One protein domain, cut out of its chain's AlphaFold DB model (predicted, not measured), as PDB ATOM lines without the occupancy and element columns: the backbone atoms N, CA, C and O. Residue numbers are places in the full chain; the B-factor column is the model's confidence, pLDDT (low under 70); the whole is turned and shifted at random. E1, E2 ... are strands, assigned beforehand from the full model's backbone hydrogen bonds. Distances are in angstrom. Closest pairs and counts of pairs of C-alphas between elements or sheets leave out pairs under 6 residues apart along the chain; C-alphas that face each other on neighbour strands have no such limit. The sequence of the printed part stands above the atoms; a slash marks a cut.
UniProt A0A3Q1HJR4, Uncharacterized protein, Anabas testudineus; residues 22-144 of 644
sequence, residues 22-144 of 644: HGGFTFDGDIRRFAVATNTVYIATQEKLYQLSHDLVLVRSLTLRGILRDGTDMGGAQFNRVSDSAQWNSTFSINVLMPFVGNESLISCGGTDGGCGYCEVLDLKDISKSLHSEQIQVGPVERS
ATOM      1  N   HIS A  22      70.260 133.296  80.435       53.47
ATOM      2  CA  HIS A  22      71.493 133.952  80.861       53.47
ATOM      3  C   HIS A  22      71.294 135.380  81.409       53.47
ATOM      4  O   HIS A  22      71.281 136.346  80.657       53.47
ATOM      5  N   GLY A  23      71.223 135.529  82.734       70.88
ATOM      6  CA  GLY A  23      71.208 136.831  83.422       70.88
ATOM      7  C   GLY A  23      72.467 137.118  84.247       70.88
ATOM      8  O   GLY A  23      72.354 137.539  85.395       70.88
ATOM      9  N   GLY A  24      73.674 136.815  83.758       86.00
ATOM     10  CA  GLY A  24      74.883 137.011  84.566       86.00
ATOM     11  C   GLY A  24      76.187 137.150  83.795       86.00
ATOM     12  O   GLY A  24      76.282 136.752  82.641       86.00
ATOM     13  N   PHE A  25      77.202 137.673  84.481       94.38
ATOM     14  CA  PHE A  25      78.543 137.907  83.953       94.38
ATOM     15  C   PHE A  25      79.584 137.203  84.832       94.38
ATOM     16  O   PHE A  25      79.493 137.258  86.062       94.38
ATOM     17  N   THR A  26      80.563 136.544  84.211       94.94
ATOM     18  CA  THR A  26      81.685 135.877  84.890       94.94
ATOM     19  C   THR A  26      82.959 136.678  84.642       94.94
ATOM     20  O   THR A  26      83.234 137.041  83.502       94.94
ATOM     21  N   PHE A  27      83.723 136.959  85.694       95.38
ATOM     22  CA  PHE A  27      84.880 137.854  85.641       95.38
ATOM     23  C   PHE A  27      86.216 137.112  85.686       95.38
ATOM     24  O   PHE A  27      86.317 136.016  86.247       95.38
ATOM     25  N   ASP A  28      87.256 137.779  85.175       92.62
ATOM     26  CA  ASP A  28      88.646 137.415  85.444       92.62
ATOM     27  C   ASP A  28      88.981 137.760  86.905       92.62
ATOM     28  O   ASP A  28      89.041 138.935  87.281       92.62
ATOM     29  N   GLY A  29      89.194 136.731  87.725       91.56
ATOM     30  CA  GLY A  29      89.505 136.864  89.148       91.56
ATOM     31  C   GLY A  29      88.281 137.030  90.057       91.56
ATOM     32  O   GLY A  29      87.154 137.273  89.621       91.56
ATOM     33  N   ASP A  30      88.511 136.882  91.362       93.56
ATOM     34  CA  ASP A  30      87.447 136.990  92.363       93.56
ATOM     35  C   ASP A  30      86.999 138.451  92.531       93.56
ATOM     36  O   ASP A  30      87.824 139.373  92.587       93.56
ATOM     37  N   ILE A  31      85.687 138.657  92.659       94.62
ATOM     38  CA  ILE A  31      85.086 139.954  92.965       94.62
ATOM     39  C   ILE A  31      85.578 140.399  94.344       94.62
ATOM     40  O   ILE A  31      85.574 139.641  95.314       94.62
ATOM     41  N   ARG A  32      86.009 141.656  94.442       92.25
ATOM     42  CA  ARG A  32      86.395 142.290  95.708       92.25
ATOM     43  C   ARG A  32      85.345 143.280  96.170       92.25
ATOM     44  O   ARG A  32      84.929 143.249  97.322       92.25
ATOM     45  N   ARG A  33      84.911 144.156  95.266       94.31
ATOM     46  CA  ARG A  33      83.902 145.184  95.524       94.31
ATOM     47  C   ARG A  33      83.016 145.340  94.308       94.31
ATOM     48  O   ARG A  33      83.468 145.181  93.179       94.31
ATOM     49  N   PHE A  34      81.774 145.723  94.545       95.88
ATOM     50  CA  PHE A  34      80.920 146.218  93.488       95.88
ATOM     51  C   PHE A  34      80.071 147.376  93.983       95.88
ATOM     52  O   PHE A  34      79.831 147.509  95.185       95.88
ATOM     53  N   ALA A  35      79.647 148.216  93.050       95.94
ATOM     54  CA  ALA A  35      78.775 149.339  93.320       95.94
ATOM     55  C   ALA A  35      77.826 149.566  92.144       95.94
ATOM     56  O   ALA A  35      78.177 149.336  90.986       95.94
ATOM     57  N   VAL A  36      76.618 150.029  92.453       95.56
ATOM     58  CA  VAL A  36      75.548 150.247  91.476       95.56
ATOM     59  C   VAL A  36      75.241 151.739  91.421       95.56
ATOM     60  O   VAL A  36      74.940 152.350  92.446       95.56
ATOM     61  N   ALA A  37      75.354 152.326  90.232       94.38
ATOM     62  CA  ALA A  37      74.840 153.657  89.916       94.38
ATOM     63  C   ALA A  37      73.453 153.536  89.256       94.38
ATOM     64  O   ALA A  37      72.880 152.452  89.200       94.38
ATOM     65  N   THR A  38      72.904 154.632  88.730       90.81
ATOM     66  CA  THR A  38      71.541 154.662  88.171       90.81
ATOM     67  C   THR A  38      71.297 153.622  87.072       90.81
ATOM     68  O   THR A  38      70.249 152.993  87.064       90.81
ATOM     69  N   ASN A  39      72.248 153.427  86.153       93.12
ATOM     70  CA  ASN A  39      72.111 152.518  85.004       93.12
ATOM     71  C   ASN A  39      73.387 151.708  84.697       93.12
ATOM     72  O   ASN A  39      73.507 151.118  83.622       93.12
ATOM     73  N   THR A  40      74.363 151.739  85.604       96.19
ATOM     74  CA  THR A  40      75.701 151.176  85.399       96.19
ATOM     75  C   THR A  40      76.127 150.424  86.652       96.19
ATOM     76  O   THR A  40      75.919 150.903  87.771       96.19
ATOM     77  N   VAL A  41      76.747 149.263  86.463       97.44
ATOM     78  CA  VAL A  41      77.285 148.424  87.533       97.44
ATOM     79  C   VAL A  41      78.807 148.402  87.419       97.44
ATOM     80  O   VAL A  41      79.355 148.051  86.375       97.44
ATOM     81  N   TYR A  42      79.495 148.776  88.497       98.19
ATOM     82  CA  TYR A  42      80.955 148.755  88.575       98.19
ATOM     83  C   TYR A  42      81.416 147.585  89.426       98.19
ATOM     84  O   TYR A  42      80.953 147.430  90.556       98.19
ATOM     85  N   ILE A  43      82.352 146.794  88.910       97.88
ATOM     86  CA  ILE A  43      82.880 145.611  89.597       97.88
ATOM     87  C   ILE A  43      84.397 145.721  89.665       97.88
ATOM     88  O   ILE A  43      85.059 145.750  88.634       97.88
ATOM     89  N   ALA A  44      84.960 145.744  90.865       96.94
ATOM     90  CA  ALA A  44      86.392 145.591  91.071       96.94
ATOM     91  C   ALA A  44      86.702 144.137  91.438       96.94
ATOM     92  O   ALA A  44      86.150 143.588  92.396       96.94
ATOM     93  N   THR A  45      87.605 143.527  90.681       95.81
ATOM     94  CA  THR A  45      88.137 142.179  90.921       95.81
ATOM     95  C   THR A  45      89.584 142.256  91.401       95.81
ATOM     96  O   THR A  45      90.096 143.338  91.684       95.81
ATOM     97  N   GLN A  46      90.252 141.111  91.512       90.25
ATOM     98  CA  GLN A  46      91.698 141.061  91.741       90.25
ATOM     99  C   GLN A  46      92.506 141.643  90.571       90.25
ATOM    100  O   GLN A  46      93.569 142.204  90.808       90.25
ATOM    101  N   GLU A  47      91.996 141.546  89.341       89.75
ATOM    102  CA  GLU A  47      92.768 141.865  88.134       89.75
ATOM    103  C   GLU A  47      92.292 143.147  87.440       89.75
ATOM    104  O   GLU A  47      93.091 143.894  86.875       89.75
ATOM    105  N   LYS A  48      90.977 143.397  87.443       95.19
ATOM    106  CA  LYS A  48      90.338 144.426  86.611       95.19
ATOM    107  C   LYS A  48      89.219 145.181  87.332       95.19
ATOM    108  O   LYS A  48      88.514 144.620  88.177       95.19
ATOM    109  N   LEU A  49      89.019 146.435  86.929       97.69
ATOM    110  CA  LEU A  49      87.824 147.237  87.196       97.69
ATOM    111  C   LEU A  49      86.917 147.212  85.959       97.69
ATOM    112  O   LEU A  49      87.324 147.643  84.884       97.69
ATOM    113  N   TYR A  50      85.694 146.723  86.111       98.31
ATOM    114  CA  TYR A  50      84.703 146.594  85.046       98.31
ATOM    115  C   TYR A  50      83.623 147.667  85.167       98.31
ATOM    116  O   TYR A  50      83.170 147.978  86.268       98.31
ATOM    117  N   GLN A  51      83.178 148.168  84.018       98.25
ATOM    118  CA  GLN A  51      81.983 148.981  83.825       98.25
ATOM    119  C   GLN A  51      80.996 148.166  82.980       98.25
ATOM    120  O   GLN A  51      81.281 147.832  81.827       98.25
ATOM    121  N   LEU A  52      79.844 147.839  83.558       97.69
ATOM    122  CA  LEU A  52      78.771 147.072  82.927       97.69
ATOM    123  C   LEU A  52      77.508 147.930  82.819       97.69
ATOM    124  O   LEU A  52      77.257 148.769  83.684       97.69
ATOM    125  N   SER A  53      76.674 147.686  81.811       95.75
ATOM    126  CA  SER A  53      75.297 148.189  81.813       95.75
ATOM    127  C   SER A  53      74.484 147.552  82.949       95.75
ATOM    128  O   SER A  53      74.907 146.562  83.553       95.75
ATOM    129  N   HIS A  54      73.296 148.089  83.234       94.25
ATOM    130  CA  HIS A  54      72.392 147.488  84.219       94.25
ATOM    131  C   HIS A  54      71.995 146.036  83.854       94.25
ATOM    132  O   HIS A  54      71.891 145.182  84.725       94.25
ATOM    133  N   ASP A  55      71.914 145.684  82.569       94.19
ATOM    134  CA  ASP A  55      71.690 144.298  82.122       94.19
ATOM    135  C   ASP A  55      72.957 143.411  82.168       94.19
ATOM    136  O   ASP A  55      72.969 142.310  81.623       94.19
ATOM    137  N   LEU A  56      74.029 143.867  82.829       95.88
ATOM    138  CA  LEU A  56      75.324 143.185  82.964       95.88
ATOM    139  C   LEU A  56      76.088 142.979  81.642       95.88
ATOM    140  O   LEU A  56      76.922 142.078  81.537       95.88
ATOM    141  N   VAL A  57      75.860 143.837  80.643       95.69
ATOM    142  CA  VAL A  57      76.639 143.841  79.394       95.69
ATOM    143  C   VAL A  57      77.930 144.632  79.597       95.69
ATOM    144  O   VAL A  57      77.894 145.764  80.080       95.69
ATOM    145  N   LEU A  58      79.076 144.055  79.219       96.81
ATOM    146  CA  LEU A  58      80.378 144.722  79.316       96.81
ATOM    147  C   LEU A  58      80.425 145.965  78.433       96.81
ATOM    148  O   LEU A  58      80.373 145.868  77.211       96.81
ATOM    149  N   VAL A  59      80.581 147.125  79.070       97.12
ATOM    150  CA  VAL A  59      80.855 148.391  78.386       97.12
ATOM    151  C   VAL A  59      82.361 148.571  78.253       97.12
ATOM    152  O   VAL A  59      82.859 148.902  77.180       97.12
ATOM    153  N   ARG A  60      83.101 148.351  79.348       95.88
ATOM    154  CA  ARG A  60      84.554 148.550  79.403       95.88
ATOM    155  C   ARG A  60      85.174 147.833  80.593       95.88
ATOM    156  O   ARG A  60      84.510 147.598  81.600       95.88
ATOM    157  N   SER A  61      86.469 147.562  80.515       96.25
ATOM    158  CA  SER A  61      87.275 147.161  81.664       96.25
ATOM    159  C   SER A  61      88.636 147.852  81.657       96.25
ATOM    160  O   SER A  61      89.142 148.256  80.611       96.25
ATOM    161  N   LEU A  62      89.214 148.007  82.844       94.44
ATOM    162  CA  LEU A  62      90.554 148.528  83.067       94.44
ATOM    163  C   LEU A  62      91.358 147.497  83.840       94.44
ATOM    164  O   LEU A  62      90.876 146.960  84.835       94.44
ATOM    165  N   THR A  63      92.595 147.274  83.421       92.62
ATOM    166  CA  THR A  63      93.575 146.537  84.223       92.62
ATOM    167  C   THR A  63      93.928 147.314  85.492       92.62
ATOM    168  O   THR A  63      93.976 148.550  85.499       92.62
ATOM    169  N   LEU A  64      94.151 146.574  86.572       92.25
ATOM    170  CA  LEU A  64      94.642 147.095  87.844       92.25
ATOM    171  C   LEU A  64      96.162 146.952  87.976       92.25
ATOM    172  O   LEU A  64      96.715 147.238  89.034       92.25
ATOM    173  N   ARG A  65      96.853 146.550  86.905       90.19
ATOM    174  CA  ARG A  65      98.316 146.526  86.835       90.19
ATOM    175  C   ARG A  65      98.837 147.823  86.241       90.19
ATOM    176  O   ARG A  65      98.252 148.371  85.303       90.19
ATOM    177  N   GLY A  66      99.949 148.319  86.766       88.25
ATOM    178  CA  GLY A  66     100.487 149.590  86.301       88.25
ATOM    179  C   GLY A  66     101.755 150.034  86.999       88.25
ATOM    180  O   GLY A  66     102.375 149.292  87.755       88.25
ATOM    181  N   ILE A  67     102.134 151.275  86.709       84.94
ATOM    182  CA  ILE A  67     103.287 151.963  87.283       84.94
ATOM    183  C   ILE A  67     102.770 153.154  88.070       84.94
ATOM    184  O   ILE A  67     102.151 154.055  87.498       84.94
ATOM    185  N   LEU A  68     103.062 153.181  89.366       80.00
ATOM    186  CA  LEU A  68     102.822 154.354  90.192       80.00
ATOM    187  C   LEU A  68     103.994 155.325  90.017       80.00
ATOM    188  O   LEU A  68     105.132 154.980  90.331       80.00
ATOM    189  N   ARG A  69     103.735 156.518  89.478       75.25
ATOM    190  CA  ARG A  69     104.728 157.601  89.453       75.25
ATOM    191  C   ARG A  69     104.554 158.458  90.703       75.25
ATOM    192  O   ARG A  69     103.465 158.992  90.917       75.25
ATOM    193  N   ASP A  70     105.612 158.565  91.506       63.09
ATOM    194  CA  ASP A  70     105.647 159.450  92.673       63.09
ATOM    195  C   ASP A  70     105.582 160.915  92.213       63.09
ATOM    196  O   ASP A  70     106.243 161.314  91.254       63.09
ATOM    197  N   GLY A  71     104.759 161.718  92.892       55.31
ATOM    198  CA  GLY A  71     104.430 163.102  92.527       55.31
ATOM    199  C   GLY A  71     105.538 164.134  92.773       55.31
ATOM    200  O   GLY A  71     105.231 165.261  93.151       55.31
ATOM    201  N   THR A  72     106.817 163.779  92.606       52.38
ATOM    202  CA  THR A  72     107.931 164.747  92.674       52.38
ATOM    203  C   THR A  72     107.941 165.718  91.492       52.38
ATOM    204  O   THR A  72     108.500 166.807  91.604       52.38
ATOM    205  N   ASP A  73     107.283 165.357  90.390       42.78
ATOM    206  CA  ASP A  73     106.983 166.259  89.281       42.78
ATOM    207  C   ASP A  73     105.590 166.875  89.497       42.78
ATOM    208  O   ASP A  73     104.694 166.205  90.004       42.78
ATOM    209  N   MET A  74     105.396 168.145  89.116       41.94
ATOM    210  CA  MET A  74     104.244 169.026  89.425       41.94
ATOM    211  C   MET A  74     102.817 168.527  89.036       41.94
ATOM    212  O   MET A  74     101.887 169.330  88.993       41.94
ATOM    213  N   GLY A  75     102.615 167.241  88.728       48.50
ATOM    214  CA  GLY A  75     101.360 166.625  88.282       48.50
ATOM    215  C   GLY A  75     100.654 165.692  89.279       48.50
ATOM    216  O   GLY A  75      99.630 165.121  88.916       48.50
ATOM    217  N   GLY A  76     101.155 165.534  90.510       61.56
ATOM    218  CA  GLY A  76     100.570 164.613  91.499       61.56
ATOM    219  C   GLY A  76     100.862 163.134  91.203       61.56
ATOM    220  O   GLY A  76     101.470 162.792  90.189       61.56
ATOM    221  N   ALA A  77     100.477 162.236  92.116       70.38
ATOM    222  CA  ALA A  77     100.721 160.805  91.936       70.38
ATOM    223  C   ALA A  77      99.754 160.211  90.901       70.38
ATOM    224  O   ALA A  77      98.536 160.343  91.040       70.38
ATOM    225  N   GLN A  78     100.286 159.520  89.891       78.00
ATOM    226  CA  GLN A  78      99.495 158.944  88.799       78.00
ATOM    227  C   GLN A  78      99.791 157.452  88.630       78.00
ATOM    228  O   GLN A  78     100.952 157.049  88.498       78.00
ATOM    229  N   PHE A  79      98.737 156.629  88.599       84.38
ATOM    230  CA  PHE A  79      98.833 155.202  88.296       84.38
ATOM    231  C   PHE A  79      98.636 154.952  86.796       84.38
ATOM    232  O   PHE A  79      97.517 154.952  86.273       84.38
ATOM    233  N   ASN A  80      99.742 154.734  86.090       86.56
ATOM    234  CA  ASN A  80      99.737 154.469  84.657       86.56
ATOM    235  C   ASN A  80      99.491 152.985  84.402       86.56
ATOM    236  O   ASN A  80     100.369 152.152  84.626       86.56
ATOM    237  N   ARG A  81      98.281 152.667  83.937       87.88
ATOM    238  CA  ARG A  81      97.848 151.303  83.618       87.88
ATOM    239  C   ARG A  81      98.633 150.733  82.435       87.88
ATOM    240  O   ARG A  81      98.917 151.447  81.477       87.88
ATOM    241  N   VAL A  82      98.949 149.442  82.491       84.69
ATOM    242  CA  VAL A  82      99.754 148.721  81.484       84.69
ATOM    243  C   VAL A  82      99.059 147.433  81.058       84.69
ATOM    244  O   VAL A  82      98.254 146.894  81.804       84.69
ATOM    245  N   SER A  83      99.362 146.914  79.867       78.25
ATOM    246  CA  SER A  83      98.763 145.658  79.393       78.25
ATOM    247  C   SER A  83      99.083 144.481  80.318       78.25
ATOM    248  O   SER A  83     100.201 144.394  80.828       78.25
ATOM    249  N   ASP A  84      98.169 143.514  80.412       69.25
ATOM    250  CA  ASP A  84      98.302 142.326  81.271       69.25
ATOM    251  C   ASP A  84      99.571 141.486  80.985       69.25
ATOM    252  O   ASP A  84     100.071 140.794  81.869       69.25
ATOM    253  N   SER A  85     100.122 141.574  79.767       71.69
ATOM    254  CA  SER A  85     101.337 140.876  79.323       71.69
ATOM    255  C   SER A  85     102.651 141.619  79.602       71.69
ATOM    256  O   SER A  85     103.720 141.104  79.275       71.69
ATOM    257  N   ALA A  86     102.605 142.844  80.129       74.88
ATOM    258  CA  ALA A  86     103.802 143.652  80.328       74.88
ATOM    259  C   ALA A  86     104.487 143.327  81.672       74.88
ATOM    260  O   ALA A  86     103.821 143.130  82.687       74.88
ATOM    261  N   GLN A  87     105.823 143.274  81.682       67.88
ATOM    262  CA  GLN A  87     106.620 143.002  82.885       67.88
ATOM    263  C   GLN A  87     106.596 144.216  83.828       67.88
ATOM    264  O   GLN A  87     107.320 145.181  83.598       67.88
ATOM    265  N   TRP A  88     105.768 144.175  84.877       64.69
ATOM    266  CA  TRP A  88     105.638 145.254  85.868       64.69
ATOM    267  C   TRP A  88     105.393 144.726  87.283       64.69
ATOM    268  O   TRP A  88     105.113 143.545  87.480       64.69
ATOM    269  N   ASN A  89     105.533 145.620  88.266       66.56
ATOM    270  CA  ASN A  89     105.739 145.287  89.675       66.56
ATOM    271  C   ASN A  89     104.690 145.856  90.650       66.56
ATOM    272  O   ASN A  89     104.903 145.720  91.851       66.56
ATOM    273  N   SER A  90     103.644 146.553  90.176       81.12
ATOM    274  CA  SER A  90     102.623 147.166  91.044       81.12
ATOM    275  C   SER A  90     101.194 146.808  90.629       81.12
ATOM    276  O   SER A  90     100.788 147.005  89.479       81.12
ATOM    277  N   THR A  91     100.407 146.364  91.603       88.38
ATOM    278  CA  THR A  91      98.978 146.067  91.496       88.38
ATOM    279  C   THR A  91      98.173 147.054  92.337       88.38
ATOM    280  O   THR A  91      98.457 147.256  93.516       88.38
ATOM    281  N   PHE A  92      97.140 147.666  91.758       92.19
ATOM    282  CA  PHE A  92      96.200 148.521  92.477       92.19
ATOM    283  C   PHE A  92      95.010 147.707  93.002       92.19
ATOM    284  O   PHE A  92      94.085 147.346  92.281       92.19
ATOM    285  N   SER A  93      95.017 147.429  94.300       92.81
ATOM    286  CA  SER A  93      93.957 146.705  94.993       92.81
ATOM    287  C   SER A  93      92.843 147.649  95.450       92.81
ATOM    288  O   SER A  93      92.959 148.267  96.503       92.81
ATOM    289  N   ILE A  94      91.742 147.720  94.696       95.44
ATOM    290  CA  ILE A  94      90.574 148.547  95.046       95.44
ATOM    291  C   ILE A  94      89.823 147.944  96.243       95.44
ATOM    292  O   ILE A  94      89.296 146.831  96.164       95.44
ATOM    293  N   ASN A  95      89.705 148.715  97.328       94.56
ATOM    294  CA  ASN A  95      88.971 148.327  98.539       94.56
ATOM    295  C   ASN A  95      87.795 149.257  98.865       94.56
ATOM    296  O   ASN A  95      86.957 148.906  99.699       94.56
ATOM    297  N   VAL A  96      87.708 150.408  98.202       95.94
ATOM    298  CA  VAL A  96      86.597 151.358  98.249       95.94
ATOM    299  C   VAL A  96      86.214 151.683  96.812       95.94
ATOM    300  O   VAL A  96      87.056 152.104  96.026       95.94
ATOM    301  N   LEU A  97      84.941 151.484  96.477       97.06
ATOM    302  CA  LEU A  97      84.390 151.749  95.152       97.06
ATOM    303  C   LEU A  97      83.033 152.423  95.335       97.06
ATOM    304  O   LEU A  97      82.111 151.803  95.866       97.06
ATOM    305  N   MET A  98      82.926 153.698  94.966       96.56
ATOM    306  CA  MET A  98      81.750 154.515  95.274       96.56
ATOM    307  C   MET A  98      81.379 155.430  94.101       96.56
ATOM    308  O   MET A  98      82.101 156.391  93.829       96.56
ATOM    309  N   PRO A  99      80.256 155.180  93.410       97.06
ATOM    310  CA  PRO A  99      79.733 156.109  92.421       97.06
ATOM    311  C   PRO A  99      79.156 157.347  93.118       97.06
ATOM    312  O   PRO A  99      78.264 157.245  93.961       97.06
ATOM    313  N   PHE A 100      79.632 158.526  92.733       96.06
ATOM    314  CA  PHE A 100      79.093 159.819  93.130       96.06
ATOM    315  C   PHE A 100      78.261 160.397  91.979       96.06
ATOM    316  O   PHE A 100      78.708 161.246  91.210       96.06
ATOM    317  N   VAL A 101      77.013 159.929  91.876       93.50
ATOM    318  CA  VAL A 101      76.095 160.270  90.771       93.50
ATOM    319  C   VAL A 101      75.888 161.780  90.628       93.50
ATOM    320  O   VAL A 101      75.930 162.294  89.515       93.50
ATOM    321  N   GLY A 102      75.732 162.504  91.742       89.88
ATOM    322  CA  GLY A 102      75.533 163.959  91.729       89.88
ATOM    323  C   GLY A 102      76.715 164.764  91.176       89.88
ATOM    324  O   GLY A 102      76.519 165.899  90.763       89.88
ATOM    325  N   ASN A 103      77.915 164.175  91.141       91.56
ATOM    326  CA  ASN A 103      79.133 164.793  90.617       91.56
ATOM    327  C   ASN A 103      79.682 164.046  89.385       91.56
ATOM    328  O   ASN A 103      80.870 164.144  89.094       91.56
ATOM    329  N   GLU A 104      78.853 163.221  88.730       95.44
ATOM    330  CA  GLU A 104      79.204 162.399  87.558       95.44
ATOM    331  C   GLU A 104      80.580 161.704  87.651       95.44
ATOM    332  O   GLU A 104      81.305 161.585  86.663       95.44
ATOM    333  N   SER A 105      80.948 161.209  88.840       96.69
ATOM    334  CA  SER A 105      82.266 160.611  89.094       96.69
ATOM    335  C   SER A 105      82.198 159.279  89.840       96.69
ATOM    336  O   SER A 105      81.230 158.978  90.535       96.69
ATOM    337  N   LEU A 106      83.240 158.462  89.697       97.81
ATOM    338  CA  LEU A 106      83.448 157.200  90.402       97.81
ATOM    339  C   LEU A 106      84.722 157.300  91.244       97.81
ATOM    340  O   LEU A 106      85.813 157.462  90.706       97.81
ATOM    341  N   ILE A 107      84.589 157.178  92.561       97.81
ATOM    342  CA  ILE A 107      85.725 157.177  93.487       97.81
ATOM    343  C   ILE A 107      86.208 155.738  93.667       97.81
ATOM    344  O   ILE A 107      85.423 154.854  94.025       97.81
ATOM    345  N   SER A 108      87.503 155.520  93.446       97.06
ATOM    346  CA  SER A 108      88.182 154.235  93.591       97.06
ATOM    347  C   SER A 108      89.416 154.414  94.470       97.06
ATOM    348  O   SER A 108      90.329 155.159  94.122       97.06
ATOM    349  N   CYS A 109      89.443 153.753  95.625       95.56
ATOM    350  CA  CYS A 109      90.542 153.851  96.583       95.56
ATOM    351  C   CYS A 109      90.945 152.478  97.116       95.56
ATOM    352  O   CYS A 109      90.126 151.559  97.227       95.56
ATOM    353  N   GLY A 110      92.210 152.344  97.497       93.31
ATOM    354  CA  GLY A 110      92.728 151.119  98.085       93.31
ATOM    355  C   GLY A 110      94.241 151.149  98.249       93.31
ATOM    356  O   GLY A 110      94.806 152.196  98.559       93.31
ATOM    357  N   GLY A 111      94.881 149.996  98.077       90.38
ATOM    358  CA  GLY A 111      96.317 149.828  98.292       90.38
ATOM    359  C   GLY A 111      97.092 149.501  97.025       90.38
ATOM    360  O   GLY A 111      96.544 148.962  96.065       90.38
ATOM    361  N   THR A 112      98.386 149.801  97.051       87.88
ATOM    362  CA  THR A 112      99.367 149.369  96.045       87.88
ATOM    363  C   THR A 112     100.407 148.450  96.685       87.88
ATOM    364  O   THR A 112     100.520 148.418  97.910       87.88
ATOM    365  N   ASP A 113     101.185 147.719  95.882       78.62
ATOM    366  CA  ASP A 113     102.148 146.711  96.372       78.62
ATOM    367  C   ASP A 113     103.221 147.275  97.332       78.62
ATOM    368  O   ASP A 113     103.815 146.531  98.107       78.62
ATOM    369  N   GLY A 114     103.431 148.597  97.355       71.19
ATOM    370  CA  GLY A 114     104.285 149.281  98.335       71.19
ATOM    371  C   GLY A 114     103.657 149.491  99.722       71.19
ATOM    372  O   GLY A 114     104.274 150.133 100.569       71.19
ATOM    373  N   GLY A 115     102.428 149.020  99.955       75.50
ATOM    374  CA  GLY A 115     101.691 149.214 101.211       75.50
ATOM    375  C   GLY A 115     101.149 150.635 101.416       75.50
ATOM    376  O   GLY A 115     100.596 150.934 102.475       75.50
ATOM    377  N   CYS A 116     101.282 151.516 100.418       81.69
ATOM    378  CA  CYS A 116     100.729 152.868 100.456       81.69
ATOM    379  C   CYS A 116      99.287 152.898  99.927       81.69
ATOM    380  O   CYS A 116      98.921 152.153  99.011       81.69
ATOM    381  N   GLY A 117      98.485 153.810 100.486       87.94
ATOM    382  CA  GLY A 117      97.155 154.132  99.977       87.94
ATOM    383  C   GLY A 117      97.222 154.908  98.661       87.94
ATOM    384  O   GLY A 117      98.081 155.774  98.489       87.94
ATOM    385  N   TYR A 118      96.317 154.595  97.741       91.12
ATOM    386  CA  TYR A 118      96.135 155.319  96.487       91.12
ATOM    387  C   TYR A 118      94.645 155.492  96.202       91.12
ATOM    388  O   TYR A 118      93.848 154.571  96.416       91.12
ATOM    389  N   CYS A 119      94.292 156.672  95.702       93.62
ATOM    390  CA  CYS A 119      92.942 157.028  95.312       93.62
ATOM    391  C   CYS A 119      92.919 157.681  93.939       93.62
ATOM    392  O   CYS A 119      93.775 158.494  93.602       93.62
ATOM    393  N   GLU A 120      91.865 157.388  93.192       94.69
ATOM    394  CA  GLU A 120      91.536 158.052  91.944       94.69
ATOM    395  C   GLU A 120      90.039 158.372  91.874       94.69
ATOM    396  O   GLU A 120      89.185 157.663  92.419       94.69
ATOM    397  N   VAL A 121      89.729 159.461  91.182       95.94
ATOM    398  CA  VAL A 121      88.379 159.853  90.792       95.94
ATOM    399  C   VAL A 121      88.296 159.687  89.285       95.94
ATOM    400  O   VAL A 121      89.069 160.298  88.549       95.94
ATOM    401  N   LEU A 122      87.383 158.845  88.825       96.69
ATOM    402  CA  LEU A 122      87.160 158.538  87.416       96.69
ATOM    403  C   LEU A 122      85.859 159.190  86.942       96.69
ATOM    404  O   LEU A 122      84.965 159.458  87.744       96.69
ATOM    405  N   ASP A 123      85.738 159.437  85.644       96.75
ATOM    406  CA  ASP A 123      84.475 159.852  85.032       96.75
ATOM    407  C   ASP A 123      83.452 158.706  85.132       96.75
ATOM    408  O   ASP A 123      83.760 157.547  84.846       96.75
ATOM    409  N   LEU A 124      82.229 159.005  85.580       96.00
ATOM    410  CA  LEU A 124      81.201 157.980  85.786       96.00
ATOM    411  C   LEU A 124      80.738 157.369  84.455       96.00
ATOM    412  O   LEU A 124      80.342 156.213  84.412       96.00
ATOM    413  N   LYS A 125      80.775 158.103  83.341       95.00
ATOM    414  CA  LYS A 125      80.372 157.557  82.034       95.00
ATOM    415  C   LYS A 125      81.535 156.836  81.363       95.00
ATOM    416  O   LYS A 125      81.311 155.862  80.640       95.00
ATOM    417  N   ASP A 126      82.766 157.261  81.640       96.50
ATOM    418  CA  ASP A 126      83.971 156.641  81.105       96.50
ATOM    419  C   ASP A 126      85.056 156.409  82.159       96.50
ATOM    420  O   ASP A 126      85.914 157.259  82.394       96.50
ATOM    421  N   ILE A 127      85.096 155.193  82.714       96.62
ATOM    422  CA  ILE A 127      86.087 154.847  83.740       96.62
ATOM    423  C   ILE A 127      87.545 154.987  83.266       96.62
ATOM    424  O   ILE A 127      88.437 155.076  84.102       96.62
ATOM    425  N   SER A 128      87.828 155.030  81.955       94.00
ATOM    426  CA  SER A 128      89.197 155.237  81.454       94.00
ATOM    427  C   SER A 128      89.711 156.669  81.646       94.00
ATOM    428  O   SER A 128      90.920 156.901  81.617       94.00
ATOM    429  N   LYS A 129      88.811 157.628  81.881       95.06
ATOM    430  CA  LYS A 129      89.140 159.036  82.084       95.06
ATOM    431  C   LYS A 129      89.322 159.321  83.575       95.06
ATOM    432  O   LYS A 129      88.355 159.446  84.323       95.06
ATOM    433  N   SER A 130      90.578 159.460  83.994       92.56
ATOM    434  CA  SER A 130      90.924 159.933  85.337       92.56
ATOM    435  C   SER A 130      90.709 161.444  85.442       92.56
ATOM    436  O   SER A 130      91.201 162.211  84.617       92.56
ATOM    437  N   LEU A 131      89.939 161.856  86.445       93.31
ATOM    438  CA  LEU A 131      89.648 163.249  86.781       93.31
ATOM    439  C   LEU A 131      90.599 163.782  87.859       93.31
ATOM    440  O   LEU A 131      90.908 164.971  87.875       93.31
ATOM    441  N   HIS A 132      91.038 162.913  88.770       92.38
ATOM    442  CA  HIS A 132      91.960 163.240  89.854       92.38
ATOM    443  C   HIS A 132      92.620 161.967  90.398       92.38
ATOM    444  O   HIS A 132      92.003 160.900  90.373       92.38
ATOM    445  N   SER A 133      93.839 162.071  90.927       90.75
ATOM    446  CA  SER A 133      94.509 160.981  91.638       90.75
ATOM    447  C   SER A 133      95.530 161.497  92.647       90.75
ATOM    448  O   SER A 133      96.177 162.519  92.421       90.75
ATOM    449  N   GLU A 134      95.683 160.771  93.753       87.81
ATOM    450  CA  GLU A 134      96.625 161.109  94.821       87.81
ATOM    451  C   GLU A 134      97.061 159.854  95.599       87.81
ATOM    452  O   GLU A 134      96.293 158.903  95.786       87.81
ATOM    453  N   GLN A 135      98.305 159.858  96.085       86.56
ATOM    454  CA  GLN A 135      98.792 158.907  97.085       86.56
ATOM    455  C   GLN A 135      98.257 159.291  98.469       86.56
ATOM    456  O   GLN A 135      98.905 159.999  99.238       86.56
ATOM    457  N   ILE A 136      97.053 158.817  98.781       87.06
ATOM    458  CA  ILE A 136      96.377 159.071 100.052       87.06
ATOM    459  C   ILE A 136      95.627 157.827 100.528       87.06
ATOM    460  O   ILE A 136      95.086 157.049  99.740       87.06
ATOM    461  N   GLN A 137      95.574 157.627 101.847       89.75
ATOM    462  CA  GLN A 137      94.775 156.562 102.444       89.75
ATOM    463  C   GLN A 137      93.327 157.026 102.674       89.75
ATOM    464  O   GLN A 137      93.043 157.764 103.619       89.75
ATOM    465  N   VAL A 138      92.398 156.507 101.868       92.56
ATOM    466  CA  VAL A 138      90.947 156.608 102.097       92.56
ATOM    467  C   VAL A 138      90.379 155.200 102.240       92.56
ATOM    468  O   VAL A 138      90.295 154.437 101.278       92.56
ATOM    469  N   GLY A 139      89.985 154.848 103.463       92.00
ATOM    470  CA  GLY A 139      89.523 153.501 103.790       92.00
ATOM    471  C   GLY A 139      90.676 152.515 104.044       92.00
ATOM    472  O   GLY A 139      91.792 152.924 104.393       92.00
ATOM    473  N   PRO A 140      90.414 151.201 103.938       91.00
ATOM    474  CA  PRO A 140      91.428 150.186 104.185       91.00
ATOM    475  C   PRO A 140      92.393 150.049 102.992       91.00
ATOM    476  O   PRO A 140      91.976 149.958 101.836       91.00
ATOM    477  N   VAL A 141      93.697 150.012 103.284       88.44
ATOM    478  CA  VAL A 141      94.757 149.770 102.282       88.44
ATOM    479  C   VAL A 141      94.767 148.305 101.847       88.44
ATOM    480  O   VAL A 141      94.920 147.998 100.668       88.44
ATOM    481  N   GLU A 142      94.541 147.395 102.788       87.25
ATOM    482  CA  GLU A 142      94.395 145.968 102.519       87.25
ATOM    483  C   GLU A 142      92.924 145.580 102.361       87.25
ATOM    484  O   GLU A 142      92.010 146.304 102.766       87.25
ATOM    485  N   ARG A 143      92.682 144.399 101.789       86.44
ATOM    486  CA  ARG A 143      91.327 143.867 101.658       86.44
ATOM    487  C   ARG A 143      90.698 143.704 103.044       86.44
ATOM    488  O   ARG A 143      91.187 142.938 103.868       86.44
ATOM    489  N   SER A 144      89.570 144.374 103.266       87.00
ATOM    490  CA  SER A 144      88.787 144.255 104.497       87.00
ATOM    491  C   SER A 144      87.293 144.355 104.198       87.00
ATOM    492  O   SER A 144      86.798 145.392 103.747       87.00
TER     493      SER A 144
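AT A GLANCE: This is residues 22 to 144 of the 644 residues of an uncharacterized protein of Anabas testudineus (UniProt A0A3Q1HJR4). Two twisted four-stranded sheets, E2 E3 E4 E5 and E8 E9 E10 E11, lie face to face as a sandwich, drawn together where E2 runs beside E8 and wider where E5 and E11 stand apart. A smaller hairpin, E6 and E7, sits toward one end, while the short strand E1 lies out at the opposite end. The printed part has 123 residues, with no named helix and eleven named strands, E1 to E11, 63 residues in all; the class is all strand, and both large sheets are antiparallel in the order given. The whole is compact, with a radius of gyration of the C-alphas of 13.9 A and spans of 47 by 33 by 26 A.

IN THESE COORDINATES: Find C-alpha 24 at (74.883, 137.011, 84.566), where E1, residues 24 to 26, begins. Read on through E2, residues 31 to 36, 14.1 A; E3, 40 to 45, 16.3 A; E4, 48 to 53, 16.2 A; and E5, 58 to 63, 14.2 A. E5 runs on into E6, residues 65 to 69, at 55 degrees across a break of 1 residue, and E7, 78 to 81, follows. At C-alpha 93, (93.957, 146.705, 94.993), E8 begins; it reaches residue 100, 19.9 A, and bends by 52 degrees at residue 96. E9, 105 to 111, measures 20.0 A and E10, 117 to 123, 20.4 A; E11, 130 to 134, ends at (96.625, 161.109, 94.821).

HOW THE PARTS SIT: Start with the twisted sheet E2 E3 E4 E5, a meander, each strand the antiparallel neighbour of the one before. Look for N 35 and O 42 of the hairpin E2 and E3, 2.9 A apart; N 43 and O 50 of E3 and E4, 3.0 A; and N 51 and O 60 of E4 and E5, 2.8 A. The meander E8 E9 E10 E11, also twisted, shows N 98 and O 107 at 2.9 A, N 108 and O 120 at 2.9 A, and N 121 and O 132 at 2.8 A. The two sheets form the sandwich, two sheets face to face, 9.4 A centre to centre where they face each other. Between E2 and E8 the closest C-alphas are those of Ala 35 and Met 98, 6.3 A. In the hairpin E6 and E7, N 67 and O 80 are 2.9 A apart. The closest C-alphas of E7 and E11 are those of Gln 78 and Ser 133, 6.1 A. E1 pairs with no named strand and is apart from E5, only just, at 8.4 A.

THE WHOLE: The C-alphas of His 22 and Thr 72, the two farthest apart, are 49.1 A from each other. The printed part has no cut, and the one long link is E7 to E8, with 11 residues. Mean pLDDT of the printed part is 87.9; look for values under 70 at residue 22, residues 70 to 76, residue 84 and residues 87 to 89.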